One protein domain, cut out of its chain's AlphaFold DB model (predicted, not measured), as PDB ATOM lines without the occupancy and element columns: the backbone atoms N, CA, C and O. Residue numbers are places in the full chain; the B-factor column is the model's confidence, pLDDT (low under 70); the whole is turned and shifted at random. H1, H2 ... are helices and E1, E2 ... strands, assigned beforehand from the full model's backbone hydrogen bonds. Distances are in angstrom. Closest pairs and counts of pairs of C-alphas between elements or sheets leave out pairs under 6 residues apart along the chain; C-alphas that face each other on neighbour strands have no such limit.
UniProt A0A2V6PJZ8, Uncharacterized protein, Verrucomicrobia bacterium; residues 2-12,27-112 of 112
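This is residues 2 to 12 and 27 to 112 of the 112 residues of an uncharacterized protein of Verrucomicrobia bacterium (UniProt A0A2V6PJZ8). With little regular structure, this is a compact, rounded body: a small twisted antiparallel sheet, order E1 E2 E3 E4, with two short helices grazing it and loops 50 to 66 and 90 to 112 building much of the rest. The printed part has 97 residues, 31 in named elements, in chain order E1 E2 H1 E3 E4 H2, mixed in class. The radius of gyration of the C-alphas is 12.4 A and the spans are 32 by 29 by 23 A.

E1 is residues 6 to 8, from C-alpha 6 at (134.910, 157.997, 109.874); E2 36 to 40; H1 46 to 49; E3 67 to 72, 15.8 A long; E4 77 to 81, 13.7 A; H2 82 to 89, 10.2 A, ending at C-alpha 89 (132.849, 159.310, 125.410).

Across the antiparallel neighbours E1 and E2, N 7 and O 39 are within hydrogen-bond range at 2.8 A, as are N 71 and O 38 across E2 and E3, 2.8 A, and N 68 and O 80 across the hairpin E3 and E4, 2.8 A. H1 grazes the sheet with residues 48 to 49, H2 with 82 to 86. Every O i to N i+4 pair of H2 is within range; H1 is too short for one.

Residues 13 to 26 are not printed, with 9.0 A between C-alphas 12 and 27. The link H1 to E3 is long. Residue 2 is under pLDDT 70.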
ATOM      1  N   GLN A   2     130.556 150.449 101.840       66.50
ATOM      2  CA  GLN A   2     131.122 151.409 102.795       66.50
ATOM      3  C   GLN A   2     131.932 152.470 102.038       66.50
ATOM      4  O   GLN A   2     132.809 152.112 101.255       66.50
ATOM      5  N   VAL A   3     131.629 153.753 102.254       74.00
ATOM      6  CA  VAL A   3     132.289 154.879 101.556       74.00
ATOM      7  C   VAL A   3     133.378 155.530 102.420       74.00
ATOM      8  O   VAL A   3     134.331 156.092 101.891       74.00
ATOM      9  N   CYS A   4     133.272 155.427 103.748       84.62
ATOM     10  CA  CYS A   4     134.214 155.994 104.712       84.62
ATOM     11  C   CYS A   4     134.271 155.131 105.990       84.62
ATOM     12  O   CYS A   4     133.325 154.399 106.279       84.62
ATOM     13  N   SER A   5     135.368 155.211 106.754       89.69
ATOM     14  CA  SER A   5     135.492 154.628 108.105       89.69
ATOM     15  C   SER A   5     135.347 155.659 109.233       89.69
ATOM     16  O   SER A   5     135.486 155.318 110.407       89.69
ATOM     17  N   TYR A   6     135.058 156.919 108.901       93.00
ATOM     18  CA  TYR A   6     134.910 157.997 109.874       93.00
ATOM     19  C   TYR A   6     133.449 158.352 110.119       93.00
ATOM     20  O   TYR A   6     132.642 158.421 109.194       93.00
ATOM     21  N   MET A   7     133.165 158.635 111.384       93.81
ATOM     22  CA  MET A   7     131.903 159.140 111.903       93.81
ATOM     23  C   MET A   7     132.059 160.627 112.224       93.81
ATOM     24  O   MET A   7     133.142 161.071 112.616       93.81
ATOM     25  N   MET A   8     130.985 161.401 112.058       94.38
ATOM     26  CA  MET A   8     130.946 162.832 112.376       94.38
ATOM     27  C   MET A   8     130.218 163.070 113.698       94.38
ATOM     28  O   MET A   8     129.184 162.464 113.964       94.38
ATOM     29  N   ASN A   9     130.707 164.003 114.508       95.38
ATOM     30  CA  ASN A   9     130.091 164.350 115.781       95.38
ATOM     31  C   ASN A   9     128.743 165.046 115.584       95.38
ATOM     32  O   ASN A   9     128.683 166.131 115.010       95.38
ATOM     33  N   GLY A  10     127.676 164.467 116.135       93.88
ATOM     34  CA  GLY A  10     126.332 165.043 116.133       93.88
ATOM     35  C   GLY A  10     126.224 166.406 116.808       93.88
ATOM     36  O   GLY A  10     125.254 167.115 116.559       93.88
ATOM     37  N   ALA A  11     127.238 166.859 117.549       93.56
ATOM     38  CA  ALA A  11     127.313 168.238 118.025       93.56
ATOM     39  C   ALA A  11     127.159 169.273 116.888       93.56
ATOM     40  O   ALA A  11     126.626 170.356 117.126       93.56
ATOM     41  N   VAL A  12     127.545 168.940 115.645       91.56
ATOM     42  CA  VAL A  12     127.385 169.828 114.472       91.56
ATOM     43  C   VAL A  12     125.923 170.121 114.120       91.56
ATOM     44  O   VAL A  12     125.643 171.149 113.507       91.56
ATOM     45  N   LYS A  27     128.216 178.023 114.065       91.88
ATOM     46  CA  LYS A  27     129.454 178.571 113.512       91.88
ATOM     47  C   LYS A  27     130.627 177.792 114.091       91.88
ATOM     48  O   LYS A  27     130.650 177.511 115.285       91.88
ATOM     49  N   ILE A  28     131.642 177.531 113.269       92.75
ATOM     50  CA  ILE A  28     132.856 176.832 113.715       92.75
ATOM     51  C   ILE A  28     133.514 177.514 114.930       92.75
ATOM     52  O   ILE A  28     134.021 176.839 115.814       92.75
ATOM     53  N   THR A  29     133.406 178.845 115.034       95.25
ATOM     54  CA  THR A  29     133.914 179.649 116.159       95.25
ATOM     55  C   THR A  29     133.176 179.437 117.483       95.25
ATOM     56  O   THR A  29     133.595 179.980 118.500       95.25
ATOM     57  N   GLN A  30     132.075 178.682 117.491       94.94
ATOM     58  CA  GLN A  30     131.376 178.280 118.714       94.94
ATOM     59  C   GLN A  30     131.950 176.991 119.315       94.94
ATOM     60  O   GLN A  30     131.667 176.689 120.472       94.94
ATOM     61  N   PHE A  31     132.760 176.246 118.559       96.19
ATOM     62  CA  PHE A  31     133.470 175.072 119.048       96.19
ATOM     63  C   PHE A  31     134.882 175.451 119.487       96.19
ATOM     64  O   PHE A  31     135.519 176.330 118.904       96.19
ATOM     65  N   GLN A  32     135.402 174.760 120.501       97.19
ATOM     66  CA  GLN A  32     136.813 174.894 120.848       97.19
ATOM     67  C   GLN A  32     137.674 174.163 119.805       97.19
ATOM     68  O   GLN A  32     137.311 173.058 119.395       97.19
ATOM     69  N   PRO A  33     138.843 174.704 119.408       97.44
ATOM     70  CA  PRO A  33     139.668 174.103 118.357       97.44
ATOM     71  C   PRO A  33     140.107 172.657 118.627       97.44
ATOM     72  O   PRO A  33     140.298 171.894 117.691       97.44
ATOM     73  N   HIS A  34     140.255 172.260 119.893       96.88
ATOM     74  CA  HIS A  34     140.681 170.913 120.297       96.88
ATOM     75  C   HIS A  34     139.516 169.932 120.530       96.88
ATOM     76  O   HIS A  34     139.722 168.822 121.025       96.88
ATOM     77  N   TYR A  35     138.282 170.333 120.218       97.75
ATOM     78  CA  TYR A  35     137.116 169.457 120.306       97.75
ATOM     79  C   TYR A  35     136.984 168.598 119.049       97.75
ATOM     80  O   TYR A  35     137.376 169.006 117.956       97.75
ATOM     81  N   MET A  36     136.428 167.402 119.217       97.88
ATOM     82  CA  MET A  36     136.373 166.375 118.183       97.88
ATOM     83  C   MET A  36     135.219 166.615 117.206       97.88
ATOM     84  O   MET A  36     134.061 166.677 117.620       97.88
ATOM     85  N   VAL A  37     135.534 166.663 115.910       97.06
ATOM     86  CA  VAL A  37     134.545 166.695 114.819       97.06
ATOM     87  C   VAL A  37     134.392 165.333 114.148       97.06
ATOM     88  O   VAL A  37     133.272 164.942 113.830       97.06
ATOM     89  N   TYR A  38     135.487 164.591 113.981       96.62
ATOM     90  CA  TYR A  38     135.487 163.272 113.355       96.62
ATOM     91  C   TYR A  38     136.268 162.270 114.197       96.62
ATOM     92  O   TYR A  38     137.286 162.620 114.794       96.62
ATOM     93  N   TRP A  39     135.847 161.011 114.174       96.19
ATOM     94  CA  TRP A  39     136.631 159.881 114.674       96.19
ATOM     95  C   TRP A  39     136.430 158.668 113.786       96.19
ATOM     96  O   TRP A  39     135.431 158.553 113.078       96.19
ATOM     97  N   GLU A  40     137.391 157.759 113.824       94.50
ATOM     98  CA  GLU A  40     137.240 156.475 113.161       94.50
ATOM     99  C   GLU A  40     136.380 155.526 114.008       94.50
ATOM    100  O   GLU A  40     136.716 155.214 115.158       94.50
ATOM    101  N   GLY A  41     135.261 155.083 113.434       93.12
ATOM    102  CA  GLY A  41     134.277 154.237 114.106       93.12
ATOM    103  C   GLY A  41     134.797 152.835 114.415       93.12
ATOM    104  O   GLY A  41     135.823 152.403 113.889       93.12
ATOM    105  N   ASP A  42     134.087 152.105 115.278       93.31
ATOM    106  CA  ASP A  42     134.373 150.682 115.502       93.31
ATOM    107  C   ASP A  42     134.200 149.894 114.192       93.31
ATOM    108  O   ASP A  42     133.105 149.787 113.634       93.31
ATOM    109  N   GLU A  43     135.290 149.321 113.684       90.06
ATOM    110  CA  GLU A  43     135.300 148.540 112.448       90.06
ATOM    111  C   GLU A  43     134.442 147.268 112.518       90.06
ATOM    112  O   GLU A  43     134.088 146.705 111.483       90.06
ATOM    113  N   LYS A  44     134.108 146.802 113.727       91.12
ATOM    114  CA  LYS A  44     133.300 145.598 113.958       91.12
ATOM    115  C   LYS A  44     131.802 145.882 113.943       91.12
ATOM    116  O   LYS A  44     131.024 144.931 114.002       91.12
ATOM    117  N   GLN A  45     131.403 147.153 113.854       88.69
ATOM    118  CA  GLN A  45     130.010 147.598 113.811       88.69
ATOM    119  C   GLN A  45     129.715 148.291 112.472       88.69
ATOM    120  O   GLN A  45     129.791 149.515 112.375       88.69
ATOM    121  N   PRO A  46     129.363 147.540 111.408       84.25
ATOM    122  CA  PRO A  46     129.088 148.121 110.092       84.25
ATOM    123  C   PRO A  46     127.952 149.153 110.079       84.25
ATOM    124  O   PRO A  46     127.920 150.001 109.189       84.25
ATOM    125  N   SER A  47     127.034 149.093 111.049       84.44
ATOM    126  CA  SER A  47     125.966 150.081 111.217       84.44
ATOM    127  C   SER A  47     126.484 151.469 111.580       84.44
ATOM    128  O   SER A  47     125.780 152.430 111.357       84.44
ATOM    129  N   ASN A  48     127.718 151.627 112.063       85.56
ATOM    130  CA  ASN A  48     128.254 152.946 112.420       85.56
ATOM    131  C   ASN A  48     128.440 153.900 111.222       85.56
ATOM    132  O   ASN A  48     128.723 155.079 111.415       85.56
ATOM    133  N   TYR A  49     128.305 153.404 109.988       84.62
ATOM    134  CA  TYR A  49     128.535 154.163 108.752       84.62
ATOM    135  C   TYR A  49     127.245 154.456 107.968       84.62
ATOM    136  O   TYR A  49     127.318 154.771 106.778       84.62
ATOM    137  N   ASP A  50     126.072 154.297 108.587       81.19
ATOM    138  CA  ASP A  50     124.766 154.523 107.952       81.19
ATOM    139  C   ASP A  50     124.223 155.952 108.136       81.19
ATOM    140  O   ASP A  50     123.414 156.416 107.328       81.19
ATOM    141  N   ASN A  51     124.720 156.669 109.146       74.19
ATOM    142  CA  ASN A  51     124.247 157.988 109.543       74.19
ATOM    143  C   ASN A  51     125.226 159.105 109.149       74.19
ATOM    144  O   ASN A  51     126.439 158.918 109.083       74.19
ATOM    145  N   VAL A  52     124.697 160.315 108.919       77.88
ATOM    146  CA  VAL A  52     125.517 161.508 108.616       77.88
ATOM    147  C   VAL A  52     126.283 161.984 109.853       77.88
ATOM    148  O   VAL A  52     127.404 162.470 109.736       77.88
ATOM    149  N   THR A  53     125.685 161.842 111.038       88.50
ATOM    150  CA  THR A  53     126.275 162.224 112.325       88.50
ATOM    151  C   THR A  53     125.925 161.215 113.408       88.50
ATOM    152  O   THR A  53     124.852 160.617 113.366       88.50
ATOM    153  N   SER A  54     126.774 161.136 114.424       92.62
ATOM    154  CA  SER A  54     126.765 160.094 115.441       92.62
ATOM    155  C   SER A  54     127.077 160.623 116.834       92.62
ATOM    156  O   SER A  54     127.523 161.764 117.010       92.62
ATOM    157  N   LYS A  55     126.867 159.775 117.839       94.81
ATOM    158  CA  LYS A  55     127.250 160.060 119.221       94.81
ATOM    159  C   LYS A  55     128.633 159.475 119.538       94.81
ATOM    160  O   LYS A  55     128.935 158.365 119.106       94.81
ATOM    161  N   PRO A  56     129.474 160.180 120.317       95.50
ATOM    162  CA  PRO A  56     130.815 159.702 120.660       95.50
ATOM    163  C   PRO A  56     130.874 158.318 121.327       95.50
ATOM    164  O   PRO A  56     131.909 157.657 121.252       95.50
ATOM    165  N   ASP A  57     129.800 157.885 121.995       95.25
ATOM    166  CA  ASP A  57     129.688 156.602 122.697       95.25
ATOM    167  C   ASP A  57     129.218 155.427 121.816       95.25
ATOM    168  O   ASP A  57     129.134 154.303 122.309       95.25
ATOM    169  N   GLU A  58     129.018 155.633 120.509       93.81
ATOM    170  CA  GLU A  58     128.642 154.588 119.530       93.81
ATOM    171  C   GLU A  58     129.817 153.685 119.101       93.81
ATOM    172  O   GLU A  58     129.689 152.815 118.238       93.81
ATOM    173  N   GLY A  59     130.974 153.856 119.738       93.25
ATOM    174  CA  GLY A  59     132.155 153.029 119.527       93.25
ATOM    175  C   GLY A  59     133.235 153.707 118.691       93.25
ATOM    176  O   GLY A  59     133.025 154.703 117.999       93.25
ATOM    177  N   VAL A  60     134.437 153.150 118.796       95.56
ATOM    178  CA  VAL A  60     135.655 153.691 118.194       95.56
ATOM    179  C   VAL A  60     136.586 152.544 117.810       95.56
ATOM    180  O   VAL A  60     136.632 151.519 118.499       95.56
ATOM    181  N   THR A  61     137.349 152.715 116.733       95.00
ATOM    182  CA  THR A  61     138.333 151.717 116.305       95.00
ATOM    183  C   THR A  61     139.414 151.468 117.359       95.00
ATOM    184  O   THR A  61     139.792 152.359 118.126       95.00
ATOM    185  N   GLN A  62     139.984 150.263 117.339       94.25
ATOM    186  CA  GLN A  62     141.177 149.904 118.116       94.25
ATOM    187  C   GLN A  62     142.358 149.456 117.240       94.25
ATOM    188  O   GLN A  62     143.376 148.993 117.765       94.25
ATOM    189  N   ARG A  63     142.253 149.599 115.911       92.56
ATOM    190  CA  ARG A  63     143.235 149.066 114.951       92.56
ATOM    191  C   ARG A  63     144.610 149.730 115.038       92.56
ATOM    192  O   ARG A  63     145.612 149.091 114.728       92.56
ATOM    193  N   HIS A  64     144.690 150.971 115.522       91.44
ATOM    194  CA  HIS A  64     145.944 151.734 115.584       91.44
ATOM    195  C   HIS A  64     146.682 151.514 116.902       91.44
ATOM    196  O   HIS A  64     146.840 152.436 117.700       91.44
ATOM    197  N   ASN A  65     147.104 150.271 117.161       90.81
ATOM    198  CA  ASN A  65     147.750 149.878 118.421       90.81
ATOM    199  C   ASN A  65     146.877 150.230 119.649       90.81
ATOM    200  O   ASN A  65     147.317 150.918 120.576       90.81
ATOM    201  N   THR A  66     145.600 149.828 119.623       91.38
ATOM    202  CA  THR A  66     144.607 150.171 120.663       91.38
ATOM    203  C   THR A  66     144.403 151.687 120.805       91.38
ATOM    204  O   THR A  66     144.090 152.204 121.879       91.38
ATOM    205  N   GLY A  67     144.632 152.420 119.720       91.69
ATOM    206  CA  GLY A  67     144.391 153.847 119.598       91.69
ATOM    207  C   GLY A  67     143.450 154.159 118.443       91.69
ATOM    208  O   GLY A  67     143.180 153.314 117.585       91.69
ATOM    209  N   SER A  68     142.980 155.395 118.441       93.94
ATOM    210  CA  SER A  68     142.015 155.920 117.487       93.94
ATOM    211  C   SER A  68     142.484 157.284 117.005       93.94
ATOM    212  O   SER A  68     143.031 158.070 117.786       93.94
ATOM    213  N   VAL A  69     142.293 157.547 115.715       95.44
ATOM    214  CA  VAL A  69     142.605 158.835 115.091       95.44
ATOM    215  C   VAL A  69     141.337 159.679 115.076       95.44
ATOM    216  O   VAL A  69     140.259 159.201 114.724       95.44
ATOM    217  N   MET A  70     141.473 160.937 115.471       97.12
ATOM    218  CA  MET A  70     140.381 161.895 115.547       97.12
ATOM    219  C   MET A  70     140.756 163.170 114.797       97.12
ATOM    220  O   MET A  70     141.899 163.625 114.867       97.12
ATOM    221  N   GLY A  71     139.783 163.759 114.109       97.38
ATOM    222  CA  GLY A  71     139.870 165.104 113.553       97.38
ATOM    223  C   GLY A  71     139.235 166.111 114.505       97.38
ATOM    224  O   GLY A  71     138.162 165.850 115.059       97.38
ATOM    225  N   MET A  72     139.880 167.262 114.680       97.94
ATOM    226  CA  MET A  72     139.414 168.329 115.565       97.94
ATOM    227  C   MET A  72     138.831 169.507 114.787       97.94
ATOM    228  O   MET A  72     139.172 169.729 113.625       97.94
ATOM    229  N   PHE A  73     137.981 170.305 115.436       97.56
ATOM    230  CA  PHE A  73     137.414 171.518 114.834       97.56
ATOM    231  C   PHE A  73     138.480 172.551 114.432       97.56
ATOM    232  O   PHE A  73     138.246 173.351 113.531       97.56
ATOM    233  N   GLY A  74     139.660 172.517 115.054       96.94
ATOM    234  CA  GLY A  74     140.821 173.331 114.690       96.94
ATOM    235  C   GLY A  74     141.532 172.889 113.406       96.94
ATOM    236  O   GLY A  74     142.471 173.556 112.983       96.94
ATOM    237  N   GLY A  75     141.111 171.782 112.786       96.69
ATOM    238  CA  GLY A  75     141.696 171.245 111.554       96.69
ATOM    239  C   GLY A  75     142.915 170.344 111.766       96.69
ATOM    240  O   GLY A  75     143.408 169.760 110.804       96.69
ATOM    241  N   HIS A  76     143.394 170.191 113.004       97.75
ATOM    242  CA  HIS A  76     144.439 169.226 113.339       97.75
ATOM    243  C   HIS A  76     143.863 167.835 113.625       97.75
ATOM    244  O   HIS A  76     142.662 167.656 113.840       97.75
ATOM    245  N   THR A  77     144.748 166.842 113.641       97.19
ATOM    246  CA  THR A  77     144.430 165.471 114.040       97.19
ATOM    247  C   THR A  77     145.086 165.140 115.373       97.19
ATOM    248  O   THR A  77     146.164 165.637 115.699       97.19
ATOM    249  N   GLU A  78     144.441 164.281 116.157       95.94
ATOM    250  CA  GLU A  78     145.022 163.715 117.373       95.94
ATOM    251  C   GLU A  78     144.847 162.202 117.385       95.94
ATOM    252  O   GLU A  78     143.891 161.660 116.826       95.94
ATOM    253  N   THR A  79     145.764 161.519 118.066       95.38
ATOM    254  CA  THR A  79     145.620 160.101 118.384       95.38
ATOM    255  C   THR A  79     145.318 159.943 119.868       95.38
ATOM    256  O   THR A  79     145.904 160.617 120.716       95.38
ATOM    257  N   MET A  80     144.389 159.053 120.204       95.62
ATOM    258  CA  MET A  80     144.007 158.784 121.587       95.62
ATOM    259  C   MET A  80     143.920 157.284 121.826       95.62
ATOM    260  O   MET A  80     143.424 156.537 120.990       95.62
ATOM    261  N   ARG A  81     144.411 156.823 122.980       96.88
ATOM    262  CA  ARG A  81     144.259 155.420 123.388       96.88
ATOM    263  C   ARG A  81     142.789 155.119 123.660       96.88
ATOM    264  O   ARG A  81     142.117 155.922 124.303       96.88
ATOM    265  N   PHE A  82     142.337 153.922 123.297       95.88
ATOM    266  CA  PHE A  82     140.957 153.468 123.491       95.88
ATOM    267  C   PHE A  82     140.446 153.704 124.915       95.88
ATOM    268  O   PHE A  82     139.339 154.193 125.096       95.88
ATOM    269  N   LYS A  83     141.264 153.428 125.940       95.69
ATOM    270  CA  LYS A  83     140.876 153.658 127.343       95.69
ATOM    271  C   LYS A  83     140.547 155.124 127.639       95.69
ATOM    272  O   LYS A  83     139.586 155.389 128.348       95.69
ATOM    273  N   ALA A  84     141.334 156.058 127.106       96.50
ATOM    274  CA  ALA A  84     141.083 157.486 127.280       96.50
ATOM    275  C   ALA A  84     139.851 157.925 126.479       96.50
ATOM    276  O   ALA A  84     139.000 158.626 127.015       96.50
ATOM    277  N   TYR A  85     139.707 157.428 125.245       97.25
ATOM    278  CA  TYR A  85     138.524 157.695 124.428       97.25
ATOM    279  C   TYR A  85     137.251 157.212 125.128       97.25
ATOM    280  O   TYR A  85     136.280 157.954 125.227       97.25
ATOM    281  N   ALA A  86     137.261 155.984 125.651       96.50
ATOM    282  CA  ALA A  86     136.119 155.401 126.337       96.50
ATOM    283  C   ALA A  86     135.664 156.288 127.503       96.50
ATOM    284  O   ALA A  86     134.469 156.558 127.588       96.50
ATOM    285  N   LEU A  87     136.610 156.782 128.320       96.94
ATOM    286  CA  LEU A  87     136.376 157.706 129.444       96.94
ATOM    287  C   LEU A  87     135.745 159.028 129.014       96.94
ATOM    288  O   LEU A  87     134.761 159.456 129.613       96.94
ATOM    289  N   GLU A  88     136.274 159.653 127.966       97.19
ATOM    290  CA  GLU A  88     135.729 160.897 127.411       97.19
ATOM    291  C   GLU A  88     134.312 160.688 126.848       97.19
ATOM    292  O   GLU A  88     133.393 161.457 127.142       97.19
ATOM    293  N   ALA A  89     134.107 159.611 126.086       97.06
ATOM    294  CA  ALA A  89     132.849 159.310 125.410       97.06
ATOM    295  C   ALA A  89     131.741 158.820 126.355       97.06
ATOM    296  O   ALA A  89     130.583 159.197 126.182       97.06
ATOM    297  N   GLY A  90     132.076 158.013 127.364       96.88
ATOM    298  CA  GLY A  90     131.096 157.257 128.154       96.88
ATOM    299  C   GLY A  90     130.856 155.827 127.655       96.88
ATOM    300  O   GLY A  90     129.833 155.221 127.979       96.88
ATOM    301  N   ILE A  91     131.787 155.253 126.881       94.62
ATOM    302  CA  ILE A  91     131.671 153.862 126.410       94.62
ATOM    303  C   ILE A  91     131.717 152.924 127.620       94.62
ATOM    304  O   ILE A  91     132.689 152.923 128.375       94.62
ATOM    305  N   GLY A  92     130.675 152.105 127.779       91.25
ATOM    306  CA  GLY A  92     130.475 151.239 128.947       91.25
ATOM    307  C   GLY A  92     129.276 151.626 129.820       91.25
ATOM    308  O   GLY A  92     129.062 150.999 130.852       91.25
ATOM    309  N   GLY A  93     128.485 152.627 129.414       90.19
ATOM    310  CA  GLY A  93     127.186 152.930 130.028       90.19
ATOM    311  C   GLY A  93     127.225 153.956 131.162       90.19
ATOM    312  O   GLY A  93     126.261 154.069 131.914       90.19
ATOM    313  N   TYR A  94     128.313 154.715 131.293       92.75
ATOM    314  CA  TYR A  94     128.378 155.889 132.168       92.75
ATOM    315  C   TYR A  94     128.323 157.167 131.340       92.75
ATOM    316  O   TYR A  94     128.427 157.168 130.118       92.75
ATOM    317  N   ARG A  95     128.183 158.295 132.032       93.38
ATOM    318  CA  ARG A  95     127.942 159.586 131.395       93.38
ATOM    319  C   ARG A  95     129.106 160.097 130.537       93.38
ATOM    320  O   ARG A  95     128.864 160.958 129.719       93.38
ATOM    321  N   GLY A  96     130.343 159.631 130.668       95.31
ATOM    322  CA  GLY A  96     131.492 160.279 130.013       95.31
ATOM    323  C   GLY A  96     131.719 161.731 130.474       95.31
ATOM    324  O   GLY A  96     131.101 162.196 131.439       95.31
ATOM    325  N   VAL A  97     132.605 162.462 129.796       96.62
ATOM    326  CA  VAL A  97     132.961 163.850 130.142       96.62
ATOM    327  C   VAL A  97     132.030 164.821 129.414       96.62
ATOM    328  O   VAL A  97     132.145 165.019 128.203       96.62
ATOM    329  N   ARG A  98     131.077 165.413 130.149       94.19
ATOM    330  CA  ARG A  98     130.019 166.279 129.590       94.19
ATOM    331  C   ARG A  98     129.732 167.508 130.475       94.19
ATOM    332  O   ARG A  98     129.424 167.315 131.657       94.19
ATOM    333  N   PRO A  99     129.745 168.742 129.935       95.56
ATOM    334  CA  PRO A  99     130.231 169.092 128.598       95.56
ATOM    335  C   PRO A  99     131.744 168.853 128.499       95.56
ATOM    336  O   PRO A  99     132.462 168.933 129.496       95.56
ATOM    337  N   GLY A 100     132.233 168.546 127.305       95.75
ATOM    338  CA  GLY A 100     133.632 168.187 127.111       95.75
ATOM    339  C   GLY A 100     134.027 168.140 125.646       95.75
ATOM    340  O   GLY A 100     133.258 168.516 124.763       95.75
ATOM    341  N   ARG A 101     135.236 167.647 125.373       96.56
ATOM    342  CA  ARG A 101     135.795 167.628 124.014       96.56
ATOM    343  C   ARG A 101     135.032 166.745 123.027       96.56
ATOM    344  O   ARG A 101     135.165 166.939 121.822       96.56
ATOM    345  N   PHE A 102     134.269 165.771 123.522       97.31
ATOM    346  CA  PHE A 102     133.449 164.872 122.705       97.31
ATOM    347  C   PHE A 102     131.977 165.294 122.715       97.31
ATOM    348  O   PHE A 102     131.334 165.316 121.669       97.31
ATOM    349  N   TRP A 103     131.475 165.709 123.876       97.38
ATOM    350  CA  TRP A 103     130.114 166.206 124.075       97.38
ATOM    351  C   TRP A 103     130.138 167.730 124.094       97.38
ATOM    352  O   TRP A 103     130.259 168.355 125.152       97.38
ATOM    353  N   CYS A 104     130.120 168.313 122.896       96.62
ATOM    354  CA  CYS A 104     130.490 169.707 122.656       96.62
ATOM    355  C   CYS A 104     129.426 170.536 121.920       96.62
ATOM    356  O   CYS A 104     129.767 171.520 121.269       96.62
ATOM    357  N   ASN A 105     128.148 170.163 122.011       94.81
ATOM    358  CA  ASN A 105     127.049 170.924 121.415       94.81
ATOM    359  C   ASN A 105     126.984 172.369 121.975       94.81
ATOM    360  O   ASN A 105     126.657 172.538 123.154       94.81
ATOM    361  N   PRO A 106     127.218 173.425 121.165       93.12
ATOM    362  CA  PRO A 106     127.221 174.808 121.646       93.12
ATOM    363  C   PRO A 106     125.854 175.310 122.123       93.12
ATOM    364  O   PRO A 106     125.783 176.269 122.890       93.12
ATOM    365  N   GLY A 107     124.763 174.683 121.670       91.06
ATOM    366  CA  GLY A 107     123.402 175.003 122.106       91.06
ATOM    367  C   GLY A 107     122.993 174.338 123.422       91.06
ATOM    368  O   GLY A 107     121.867 174.541 123.871       91.06
ATOM    369  N   SER A 108     123.875 173.551 124.046       92.12
ATOM    370  CA  SER A 108     123.557 172.720 125.205       92.12
ATOM    371  C   SER A 108     124.487 172.998 126.381       92.12
ATOM    372  O   SER A 108     125.708 173.005 126.251       92.12
ATOM    373  N   LYS A 109     123.912 173.177 127.578       93.31
ATOM    374  CA  LYS A 109     124.692 173.352 128.819       93.31
ATOM    375  C   LYS A 109     125.444 172.081 129.223       93.31
ATOM    376  O   LYS A 109     126.422 172.158 129.962       93.31
ATOM    377  N   THR A 110     124.967 170.925 128.774       93.00
ATOM    378  CA  THR A 110     125.557 169.610 129.038       93.00
ATOM    379  C   THR A 110     126.354 169.082 127.849       93.00
ATOM    380  O   THR A 110     127.061 168.096 128.010       93.00
ATOM    381  N   GLY A 111     126.304 169.749 126.692       91.25
ATOM    382  CA  GLY A 111     127.073 169.395 125.497       91.25
ATOM    383  C   GLY A 111     126.477 168.267 124.647       91.25
ATOM    384  O   GLY A 111     127.088 167.902 123.644       91.25
ATOM    385  N   GLU A 112     125.307 167.749 125.027       86.62
ATOM    386  CA  GLU A 112     124.492 166.769 124.280       86.62
ATOM    387  C   GLU A 112     123.396 167.403 123.423       86.62
ATOM    388  O   GLU A 112     123.199 168.636 123.528       86.62
TER     389      GLU A 112